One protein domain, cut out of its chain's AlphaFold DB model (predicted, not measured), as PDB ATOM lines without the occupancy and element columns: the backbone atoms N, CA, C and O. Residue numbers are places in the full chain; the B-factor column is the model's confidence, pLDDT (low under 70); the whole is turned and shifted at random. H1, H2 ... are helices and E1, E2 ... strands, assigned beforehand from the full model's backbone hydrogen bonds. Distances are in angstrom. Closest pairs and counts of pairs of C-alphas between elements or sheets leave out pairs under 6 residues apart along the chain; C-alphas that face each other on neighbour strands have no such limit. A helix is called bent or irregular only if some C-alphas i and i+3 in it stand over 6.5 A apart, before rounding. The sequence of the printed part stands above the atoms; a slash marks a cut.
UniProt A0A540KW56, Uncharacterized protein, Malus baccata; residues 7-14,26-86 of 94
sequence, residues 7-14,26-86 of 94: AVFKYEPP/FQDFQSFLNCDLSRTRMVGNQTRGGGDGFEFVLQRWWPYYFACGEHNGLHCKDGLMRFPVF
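Overview. This is residues 7 to 14 and 26 to 86 of the 94 residues of an uncharacterized protein of Malus baccata (UniProt A0A540KW56). Two small antiparallel strand pairs, E4 with E5 and E1 with E3, stand partly face to face across a gap, with helix H1 over the other face of E4 and E5. The lone strand E2 runs across the gap at one side, and the short helix H2 sits at the end of the pair E4 and E5 where E4 ends and E5 begins. The printed part has 69 residues with two named helices and five named strands, in the order E1, H1, E2, E3, E4, H2, E5; the class is mixed, helices and strands, and under half of the residues are in named elements. The whole is compact, with a radius of gyration of the C-alphas of 11.8 A, and it spans 33 by 30 by 17 A.

Along the chain. E4 is residues 64 to 67, 10.0 A from first to last C-alpha, and begins with C-alpha 64 at (-2.615, -15.165, 34.125). E5 is residues 82 to 85, 10.1 A long, and ends with C-alpha 85 at (-6.090, -17.579, 36.947). H2, residues 70 to 77, is 10.5 A long and irregular: C-alphas 72 and 75 are 8.0 A apart. H1 is residues 29 to 34, 8.7 A. E1, residues 7 to 9, is 6.5 A long and begins with C-alpha 7 at (-2.170, -15.472, 44.417). E3 is residues 54 to 57, 10.1 A, and E2 is residues 41 to 44, 9.2 A.

Arrangement. E4 and E5 are antiparallel neighbours at 163 degrees, with N 64 and O 85 within hydrogen-bond range at 2.8 A and N 83 and O 66 at 2.9 A. The closest C-alphas of H1 and E4 are those of Phe 32 and Tyr 65, 6.4 A apart. H1 and E5 are near each other, with 6 pairs of C-alphas within 10 A. The closest C-alphas of H2 and E5 are those of Cys 76 and Arg 82, 5.6 A apart. H1 and H2 are close but not clearly touching, with Asn 34 and Lys 77 their closest C-alphas at 7.5 A, and about perpendicular at 76 degrees. E1 and E3 are antiparallel neighbours at 162 degrees, with N 9 and O 54 at 2.8 A. E2 pairs with no named strand; its closest C-alpha to E3 is that of Gly 44, 6.3 A from that of Phe 54. E1 and E4 are apart, and E1 and E2 only just apart, at 8.3 A. In H1 every O i to N i+4 pair is within hydrogen-bond range; in H2 1 of 4 is, beside 4 of 5 O i to N i+3 pairs.

Size, cuts and confidence. The C-alphas farthest apart are those of Pro 14 and Trp 61, 33.0 A. Residues 15 to 25 are not printed, and C-alphas 14 and 26 are 22.8 A apart across this cut. Of the links that are printed whole, none is long. The mean pLDDT of the printed part is 94.6, and no printed residue is under 70.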
ATOM      1  N   ALA A   7      -2.347 -14.031  44.327       94.00
ATOM      2  CA  ALA A   7      -2.170 -15.472  44.417       94.00
ATOM      3  C   ALA A   7      -0.922 -15.761  45.257       94.00
ATOM      4  O   ALA A   7       0.125 -15.160  45.024       94.00
ATOM      5  N   VAL A   8      -1.037 -16.678  46.218       96.50
ATOM      6  CA  VAL A   8       0.090 -17.128  47.044       96.50
ATOM      7  C   VAL A   8       0.501 -18.524  46.599       96.50
ATOM      8  O   VAL A   8      -0.313 -19.445  46.591       96.50
ATOM      9  N   PHE A   9       1.771 -18.681  46.243       97.19
ATOM     10  CA  PHE A   9       2.363 -19.944  45.819       97.19
ATOM     11  C   PHE A   9       3.223 -20.502  46.950       97.19
ATOM     12  O   PHE A   9       4.207 -19.876  47.343       97.19
ATOM     13  N   LYS A  10       2.872 -21.688  47.449       96.75
ATOM     14  CA  LYS A  10       3.635 -22.396  48.483       96.75
ATOM     15  C   LYS A  10       4.275 -23.645  47.898       96.75
ATOM     16  O   LYS A  10       3.590 -24.448  47.272       96.75
ATOM     17  N   TYR A  11       5.579 -23.775  48.085       94.38
ATOM     18  CA  TYR A  11       6.371 -24.923  47.651       94.38
ATOM     19  C   TYR A  11       7.649 -25.002  48.479       94.38
ATOM     20  O   TYR A  11       8.187 -23.979  48.908       94.38
ATOM     21  N   GLU A  12       8.122 -26.218  48.723       93.00
ATOM     22  CA  GLU A  12       9.319 -26.423  49.527       93.00
ATOM     23  C   GLU A  12      10.574 -25.929  48.788       93.00
ATOM     24  O   GLU A  12      10.711 -26.169  47.581       93.00
ATOM     25  N   PRO A  13      11.498 -25.242  49.489       91.94
ATOM     26  CA  PRO A  13      12.813 -24.940  48.946       91.94
ATOM     27  C   PRO A  13      13.558 -26.223  48.546       91.94
ATOM     28  O   PRO A  13      13.396 -27.252  49.206       91.94
ATOM     29  N   PRO A  14      14.404 -26.172  47.505       91.62
ATOM     30  CA  PRO A  14      15.147 -27.339  47.051       91.62
ATOM     31  C   PRO A  14      16.104 -27.856  48.133       91.62
ATOM     32  O   PRO A  14      16.769 -27.077  48.820       91.62
ATOM     33  N   PHE A  26       3.353 -17.167  31.855       97.56
ATOM     34  CA  PHE A  26       3.277 -17.185  30.397       97.56
ATOM     35  C   PHE A  26       2.586 -15.921  29.886       97.56
ATOM     36  O   PHE A  26       1.692 -15.373  30.532       97.56
ATOM     37  N   GLN A  27       3.011 -15.462  28.710       94.50
ATOM     38  CA  GLN A  27       2.463 -14.263  28.069       94.50
ATOM     39  C   GLN A  27       1.200 -14.560  27.248       94.50
ATOM     40  O   GLN A  27       0.389 -13.663  27.033       94.50
ATOM     41  N   ASP A  28       1.033 -15.803  26.791       94.75
ATOM     42  CA  ASP A  28      -0.064 -16.228  25.928       94.75
ATOM     43  C   ASP A  28      -0.506 -17.671  26.226       94.75
ATOM     44  O   ASP A  28       0.227 -18.474  26.809       94.75
ATOM     45  N   PHE A  29      -1.736 -17.984  25.818       95.44
ATOM     46  CA  PHE A  29      -2.379 -19.265  26.097       95.44
ATOM     47  C   PHE A  29      -1.753 -20.437  25.324       95.44
ATOM     48  O   PHE A  29      -1.688 -21.548  25.848       95.44
ATOM     49  N   GLN A  30      -1.256 -20.205  24.106       96.00
ATOM     50  CA  GLN A  30      -0.686 -21.264  23.272       96.00
ATOM     51  C   GLN A  30       0.629 -21.773  23.870       96.00
ATOM     52  O   GLN A  30       0.830 -22.983  23.991       96.00
ATOM     53  N   SER A  31       1.500 -20.862  24.301       96.12
ATOM     54  CA  SER A  31       2.738 -21.205  25.002       96.12
ATOM     55  C   SER A  31       2.441 -21.964  26.301       96.12
ATOM     56  O   SER A  31       3.088 -22.968  26.589       96.12
ATOM     57  N   PHE A  32       1.407 -21.553  27.048       96.94
ATOM     58  CA  PHE A  32       0.958 -22.238  28.269       96.94
ATOM     59  C   PHE A  32       0.490 -23.681  28.013       96.94
ATOM     60  O   PHE A  32       0.875 -24.601  28.740       96.94
ATOM     61  N   LEU A  33      -0.307 -23.903  26.962       95.25
ATOM     62  CA  LEU A  33      -0.778 -25.243  26.600       95.25
ATOM     63  C   LEU A  33       0.362 -26.172  26.171       95.25
ATOM     64  O   LEU A  33       0.326 -27.361  26.491       95.25
ATOM     65  N   ASN A  34       1.381 -25.631  25.505       95.56
ATOM     66  CA  ASN A  34       2.534 -26.403  25.037       95.56
ATOM     67  C   ASN A  34       3.683 -26.475  26.054       95.56
ATOM     68  O   ASN A  34       4.667 -27.164  25.796       95.56
ATOM     69  N   CYS A  35       3.570 -25.783  27.195       96.44
ATOM     70  CA  CYS A  35       4.663 -25.594  28.150       96.44
ATOM     71  C   CYS A  35       5.942 -25.033  27.491       96.44
ATOM     72  O   CYS A  35       7.053 -25.409  27.859       96.44
ATOM     73  N   ASP A  36       5.788 -24.127  26.518       95.94
ATOM     74  CA  ASP A  36       6.911 -23.445  25.871       95.94
ATOM     75  C   ASP A  36       7.465 -22.345  26.787       95.94
ATOM     76  O   ASP A  36       6.849 -21.294  26.983       95.94
ATOM     77  N   LEU A  37       8.646 -22.596  27.354       94.69
ATOM     78  CA  LEU A  37       9.301 -21.690  28.292       94.69
ATOM     79  C   LEU A  37      10.063 -20.536  27.619       94.69
ATOM     80  O   LEU A  37      10.477 -19.616  28.328       94.69
ATOM     81  N   SER A  38      10.211 -20.520  26.288       94.12
ATOM     82  CA  SER A  38      11.065 -19.564  25.554       94.12
ATOM     83  C   SER A  38      10.725 -18.089  25.804       94.12
ATOM     84  O   SER A  38      11.606 -17.229  25.804       94.12
ATOM     85  N   ARG A  39       9.443 -17.794  26.050       92.75
ATOM     86  CA  ARG A  39       8.916 -16.440  26.291       92.75
ATOM     87  C   ARG A  39       8.332 -16.254  27.687       92.75
ATOM     88  O   ARG A  39       7.626 -15.278  27.953       92.75
ATOM     89  N   THR A  40       8.589 -17.191  28.587       95.19
ATOM     90  CA  THR A  40       8.055 -17.121  29.944       95.19
ATOM     91  C   THR A  40       8.886 -16.204  30.824       95.19
ATOM     92  O   THR A  40      10.074 -15.978  30.598       95.19
ATOM     93  N   ARG A  41       8.247 -15.655  31.855       96.75
ATOM     94  CA  ARG A  41       8.922 -14.855  32.873       96.75
ATOM     95  C   ARG A  41       8.885 -15.601  34.195       96.75
ATOM     96  O   ARG A  41       7.801 -15.843  34.718       96.75
ATOM     97  N   MET A  42      10.045 -15.893  34.775       97.00
ATOM     98  CA  MET A  42      10.103 -16.350  36.161       97.00
ATOM     99  C   MET A  42       9.648 -15.211  37.083       97.00
ATOM    100  O   MET A  42      10.182 -14.101  37.030       97.00
ATOM    101  N   VAL A  43       8.641 -15.480  37.908       97.38
ATOM    102  CA  VAL A  43       8.098 -14.533  38.893       97.38
ATOM    103  C   VAL A  43       8.405 -14.975  40.325       97.38
ATOM    104  O   VAL A  43       8.680 -14.120  41.165       97.38
ATOM    105  N   GLY A  44       8.474 -16.286  40.580       96.88
ATOM    106  CA  GLY A  44       8.920 -16.877  41.845       96.88
ATOM    107  C   GLY A  44      10.061 -17.863  41.603       96.88
ATOM    108  O   GLY A  44       9.927 -18.760  40.777       96.88
ATOM    109  N   ASN A  45      11.190 -17.680  42.288       96.06
ATOM    110  CA  ASN A  45      12.342 -18.582  42.206       96.06
ATOM    111  C   ASN A  45      12.213 -19.740  43.214       96.06
ATOM    112  O   ASN A  45      11.315 -19.745  44.047       96.06
ATOM    113  N   GLN A  46      13.163 -20.671  43.193       95.69
ATOM    114  CA  GLN A  46      13.076 -21.926  43.943       95.69
ATOM    115  C   GLN A  46      12.974 -21.804  45.468       95.69
ATOM    116  O   GLN A  46      12.473 -22.710  46.122       95.69
ATOM    117  N   THR A  47      13.412 -20.689  46.050       94.25
ATOM    118  CA  THR A  47      13.421 -20.503  47.508       94.25
ATOM    119  C   THR A  47      12.257 -19.658  48.019       94.25
ATOM    120  O   THR A  47      12.000 -19.635  49.220       94.25
ATOM    121  N   ARG A  48      11.525 -18.974  47.129       93.69
ATOM    122  CA  ARG A  48      10.458 -18.032  47.507       93.69
ATOM    123  C   ARG A  48       9.147 -18.693  47.931       93.69
ATOM    124  O   ARG A  48       8.288 -17.999  48.456       93.69
ATOM    125  N   GLY A  49       8.974 -19.992  47.703       92.50
ATOM    126  CA  GLY A  49       7.765 -20.721  48.095       92.50
ATOM    127  C   GLY A  49       7.705 -21.133  49.567       92.50
ATOM    128  O   GLY A  49       6.640 -21.553  50.020       92.50
ATOM    129  N   GLY A  50       8.819 -21.030  50.300       92.88
ATOM    130  CA  GLY A  50       8.892 -21.394  51.715       92.88
ATOM    131  C   GLY A  50       8.204 -20.383  52.640       92.88
ATOM    132  O   GLY A  50       7.947 -19.240  52.263       92.88
ATOM    133  N   GLY A  51       7.928 -20.798  53.880       93.56
ATOM    134  CA  GLY A  51       7.314 -19.941  54.902       93.56
ATOM    135  C   GLY A  51       5.916 -19.453  54.508       93.56
ATOM    136  O   GLY A  51       4.998 -20.253  54.291       93.56
ATOM    137  N   ASP A  52       5.756 -18.133  54.403       94.12
ATOM    138  CA  ASP A  52       4.494 -17.499  54.005       94.12
ATOM    139  C   ASP A  52       4.152 -17.718  52.521       94.12
ATOM    140  O   ASP A  52       2.986 -17.612  52.135       94.12
ATOM    141  N   GLY A  53       5.132 -18.139  51.716       95.44
ATOM    142  CA  GLY A  53       4.992 -18.382  50.286       95.44
ATOM    143  C   GLY A  53       5.290 -17.156  49.427       95.44
ATOM    144  O   GLY A  53       5.515 -16.044  49.903       95.44
ATOM    145  N   PHE A  54       5.281 -17.372  48.116       96.19
ATOM    146  CA  PHE A  54       5.498 -16.327  47.127       96.19
ATOM    147  C   PHE A  54       4.168 -15.669  46.757       96.19
ATOM    148  O   PHE A  54       3.312 -16.310  46.149       96.19
ATOM    149  N   GLU A  55       3.999 -14.392  47.085       96.06
ATOM    150  CA  GLU A  55       2.830 -13.614  46.678       96.06
ATOM    151  C   GLU A  55       3.028 -12.976  45.295       96.06
ATOM    152  O   GLU A  55       4.025 -12.299  45.027       96.06
ATOM    153  N   PHE A  56       2.035 -13.146  44.422       95.25
ATOM    154  CA  PHE A  56       1.934 -12.450  43.147       95.25
ATOM    155  C   PHE A  56       0.632 -11.648  43.072       95.25
ATOM    156  O   PHE A  56      -0.465 -12.209  43.112       95.25
ATOM    157  N   VAL A  57       0.747 -10.330  42.905       93.06
ATOM    158  CA  VAL A  57      -0.404  -9.424  42.784       93.06
ATOM    159  C   VAL A  57      -0.968  -9.452  41.360       93.06
ATOM    160  O   VAL A  57      -0.259  -9.181  40.388       93.06
ATOM    161  N   LEU A  58      -2.269  -9.713  41.224       91.94
ATOM    162  CA  LEU A  58      -2.987  -9.750  39.947       91.94
ATOM    163  C   LEU A  58      -3.459  -8.339  39.566       91.94
ATOM    164  O   LEU A  58      -4.610  -7.966  39.765       91.94
ATOM    165  N   GLN A  59      -2.555  -7.529  39.016       87.56
ATOM    166  CA  GLN A  59      -2.761  -6.083  38.821       87.56
ATOM    167  C   GLN A  59      -3.736  -5.687  37.694       87.56
ATOM    168  O   GLN A  59      -4.061  -4.510  37.546       87.56
ATOM    169  N   ARG A  60      -4.151  -6.630  36.848       87.50
ATOM    170  CA  ARG A  60      -4.948  -6.390  35.629       87.50
ATOM    171  C   ARG A  60      -6.084  -7.393  35.507       87.50
ATOM    172  O   ARG A  60      -5.892  -8.558  35.844       87.50
ATOM    173  N   TRP A  61      -7.197  -6.957  34.915       89.19
ATOM    174  CA  TRP A  61      -8.284  -7.828  34.459       89.19
ATOM    175  C   TRP A  61      -7.892  -8.549  33.165       89.19
ATOM    176  O   TRP A  61      -8.274  -8.162  32.065       89.19
ATOM    177  N   TRP A  62      -7.024  -9.543  33.304       90.06
ATOM    178  CA  TRP A  62      -6.476 -10.338  32.210       90.06
ATOM    179  C   TRP A  62      -6.186 -11.752  32.729       90.06
ATOM    180  O   TRP A  62      -5.901 -11.886  33.920       90.06
ATOM    181  N   PRO A  63      -6.256 -12.812  31.905       93.94
ATOM    182  CA  PRO A  63      -5.842 -14.139  32.344       93.94
ATOM    183  C   PRO A  63      -4.338 -14.196  32.636       93.94
ATOM    184  O   PRO A  63      -3.513 -13.712  31.862       93.94
ATOM    185  N   TYR A  64      -3.982 -14.838  33.741       96.69
ATOM    186  CA  TYR A  64      -2.615 -15.165  34.125       96.69
ATOM    187  C   TYR A  64      -2.430 -16.665  33.997       96.69
ATOM    188  O   TYR A  64      -3.246 -17.446  34.478       96.69
ATOM    189  N   TYR A  65      -1.346 -17.070  33.358       97.62
ATOM    190  CA  TYR A  65      -1.052 -18.468  33.087       97.62
ATOM    191  C   TYR A  65       0.210 -18.844  33.850       97.62
ATOM    192  O   TYR A  65       1.307 -18.445  33.458       97.62
ATOM    193  N   PHE A  66       0.051 -19.564  34.957       98.06
ATOM    194  CA  PHE A  66       1.167 -19.954  35.811       98.06
ATOM    195  C   PHE A  66       1.555 -21.406  35.562       98.06
ATOM    196  O   PHE A  66       0.684 -22.257  35.383       98.06
ATOM    197  N   ALA A  67       2.852 -21.704  35.589       97.81
ATOM    198  CA  ALA A  67       3.340 -23.076  35.659       97.81
ATOM    199  C   ALA A  67       4.701 -23.169  36.352       97.81
ATOM    200  O   ALA A  67       5.386 -22.164  36.549       97.81
ATOM    201  N   CYS A  68       5.101 -24.396  36.669       97.19
ATOM    202  CA  CYS A  68       6.460 -24.708  37.079       97.19
ATOM    203  C   CYS A  68       7.372 -24.863  35.855       97.19
ATOM    204  O   CYS A  68       7.093 -25.674  34.970       97.19
ATOM    205  N   GLY A  69       8.456 -24.084  35.797       94.81
ATOM    206  CA  GLY A  69       9.431 -24.131  34.698       94.81
ATOM    207  C   GLY A  69      10.613 -25.070  34.951       94.81
ATOM    208  O   GLY A  69      11.480 -25.216  34.092       94.81
ATOM    209  N   GLU A  70      10.658 -25.708  36.121       95.38
ATOM    210  CA  GLU A  70      11.764 -26.581  36.506       95.38
ATOM    211  C   GLU A  70      11.871 -27.814  35.610       95.38
ATOM    212  O   GLU A  70      10.900 -28.265  34.990       95.38
ATOM    213  N   HIS A  71      13.092 -28.344  35.537       92.88
ATOM    214  CA  HIS A  71      13.446 -29.471  34.674       92.88
ATOM    215  C   HIS A  71      13.077 -29.232  33.201       92.88
ATOM    216  O   HIS A  71      12.571 -30.124  32.529       92.88
ATOM    217  N   ASN A  72      13.322 -28.019  32.690       90.88
ATOM    218  CA  ASN A  72      13.025 -27.641  31.304       90.88
ATOM    219  C   ASN A  72      11.542 -27.856  30.927       90.88
ATOM    220  O   ASN A  72      11.221 -28.335  29.840       90.88
ATOM    221  N   GLY A  73      10.634 -27.542  31.859       91.44
ATOM    222  CA  GLY A  73       9.185 -27.627  31.648       91.44
ATOM    223  C   GLY A  73       8.575 -29.009  31.885       91.44
ATOM    224  O   GLY A  73       7.370 -29.173  31.694       91.44
ATOM    225  N   LEU A  74       9.350 -29.991  32.351       94.56
ATOM    226  CA  LEU A  74       8.861 -31.345  32.642       94.56
ATOM    227  C   LEU A  74       7.780 -31.328  33.740       94.56
ATOM    228  O   LEU A  74       6.753 -31.994  33.619       94.56
ATOM    229  N   HIS A  75       7.934 -30.471  34.757       94.62
ATOM    230  CA  HIS A  75       6.899 -30.259  35.777       94.62
ATOM    231  C   HIS A  75       5.604 -29.660  35.197       94.62
ATOM    232  O   HIS A  75       4.515 -30.038  35.621       94.62
ATOM    233  N   CYS A  76       5.694 -28.771  34.203       96.06
ATOM    234  CA  CYS A  76       4.525 -28.226  33.508       96.06
ATOM    235  C   CYS A  76       3.836 -29.278  32.626       96.06
ATOM    236  O   CYS A  76       2.610 -29.394  32.653       96.06
ATOM    237  N   LYS A  77       4.619 -30.026  31.837       94.31
ATOM    238  CA  LYS A  77       4.115 -30.912  30.782       94.31
ATOM    239  C   LYS A  77       3.613 -32.246  31.324       94.31
ATOM    240  O   LYS A  77       2.471 -32.610  31.063       94.31
ATOM    241  N   ASP A  78       4.452 -32.933  32.092       93.56
ATOM    242  CA  ASP A  78       4.175 -34.290  32.568       93.56
ATOM    243  C   ASP A  78       3.635 -34.265  34.001       93.56
ATOM    244  O   ASP A  78       2.737 -35.027  34.350       93.56
ATOM    245  N   GLY A  79       4.139 -33.338  34.824       91.50
ATOM    246  CA  GLY A  79       3.643 -33.115  36.185       91.50
ATOM    247  C   GLY A  79       2.335 -32.322  36.253       91.50
ATOM    248  O   GLY A  79       1.757 -32.207  37.332       91.50
ATOM    249  N   LEU A  80       1.883 -31.750  35.128       93.94
ATOM    250  CA  LEU A  80       0.699 -30.887  35.028       93.94
ATOM    251  C   LEU A  80       0.679 -29.738  36.055       93.94
ATOM    252  O   LEU A  80      -0.389 -29.218  36.383       93.94
ATOM    253  N   MET A  81       1.847 -29.300  36.541       97.00
ATOM    254  CA  MET A  81       1.984 -28.177  37.475       97.00
ATOM    255  C   MET A  81       1.813 -26.858  36.734       97.00
ATOM    256  O   MET A  81       2.766 -26.106  36.510       97.00
ATOM    257  N   ARG A  82       0.578 -26.603  36.318       96.88
ATOM    258  CA  ARG A  82       0.166 -25.423  35.574       96.88
ATOM    259  C   ARG A  82      -1.295 -25.116  35.853       96.88
ATOM    260  O   ARG A  82      -2.109 -26.027  35.979       96.88
ATOM    261  N   PHE A  83      -1.641 -23.839  35.924       96.75
ATOM    262  CA  PHE A  83      -3.025 -23.421  36.103       96.75
ATOM    263  C   PHE A  83      -3.261 -21.993  35.593       96.75
ATOM    264  O   PHE A  83      -2.402 -21.118  35.756       96.75
ATOM    265  N   PRO A  84      -4.423 -21.733  34.969       96.12
ATOM    266  CA  PRO A  84      -4.856 -20.387  34.640       96.12
ATOM    267  C   PRO A  84      -5.539 -19.726  35.847       96.12
ATOM    268  O   PRO A  84      -6.253 -20.372  36.610       96.12
ATOM    269  N   VAL A  85      -5.375 -18.415  35.979       95.12
ATOM    270  CA  VAL A  85      -6.090 -17.579  36.947       95.12
ATOM    271  C   VAL A  85      -6.679 -16.390  36.210       95.12
ATOM    272  O   VAL A  85      -5.971 -15.678  35.502       95.12
ATOM    273  N   PHE A  86      -7.968 -16.137  36.400       92.06
ATOM    274  CA  PHE A  86      -8.623 -14.939  35.893       92.06
ATOM    275  C   PHE A  86      -9.190 -14.151  37.078       92.06
ATOM    276  O   PHE A  86     -10.111 -14.641  37.735       92.06
TER     277      PHE A  86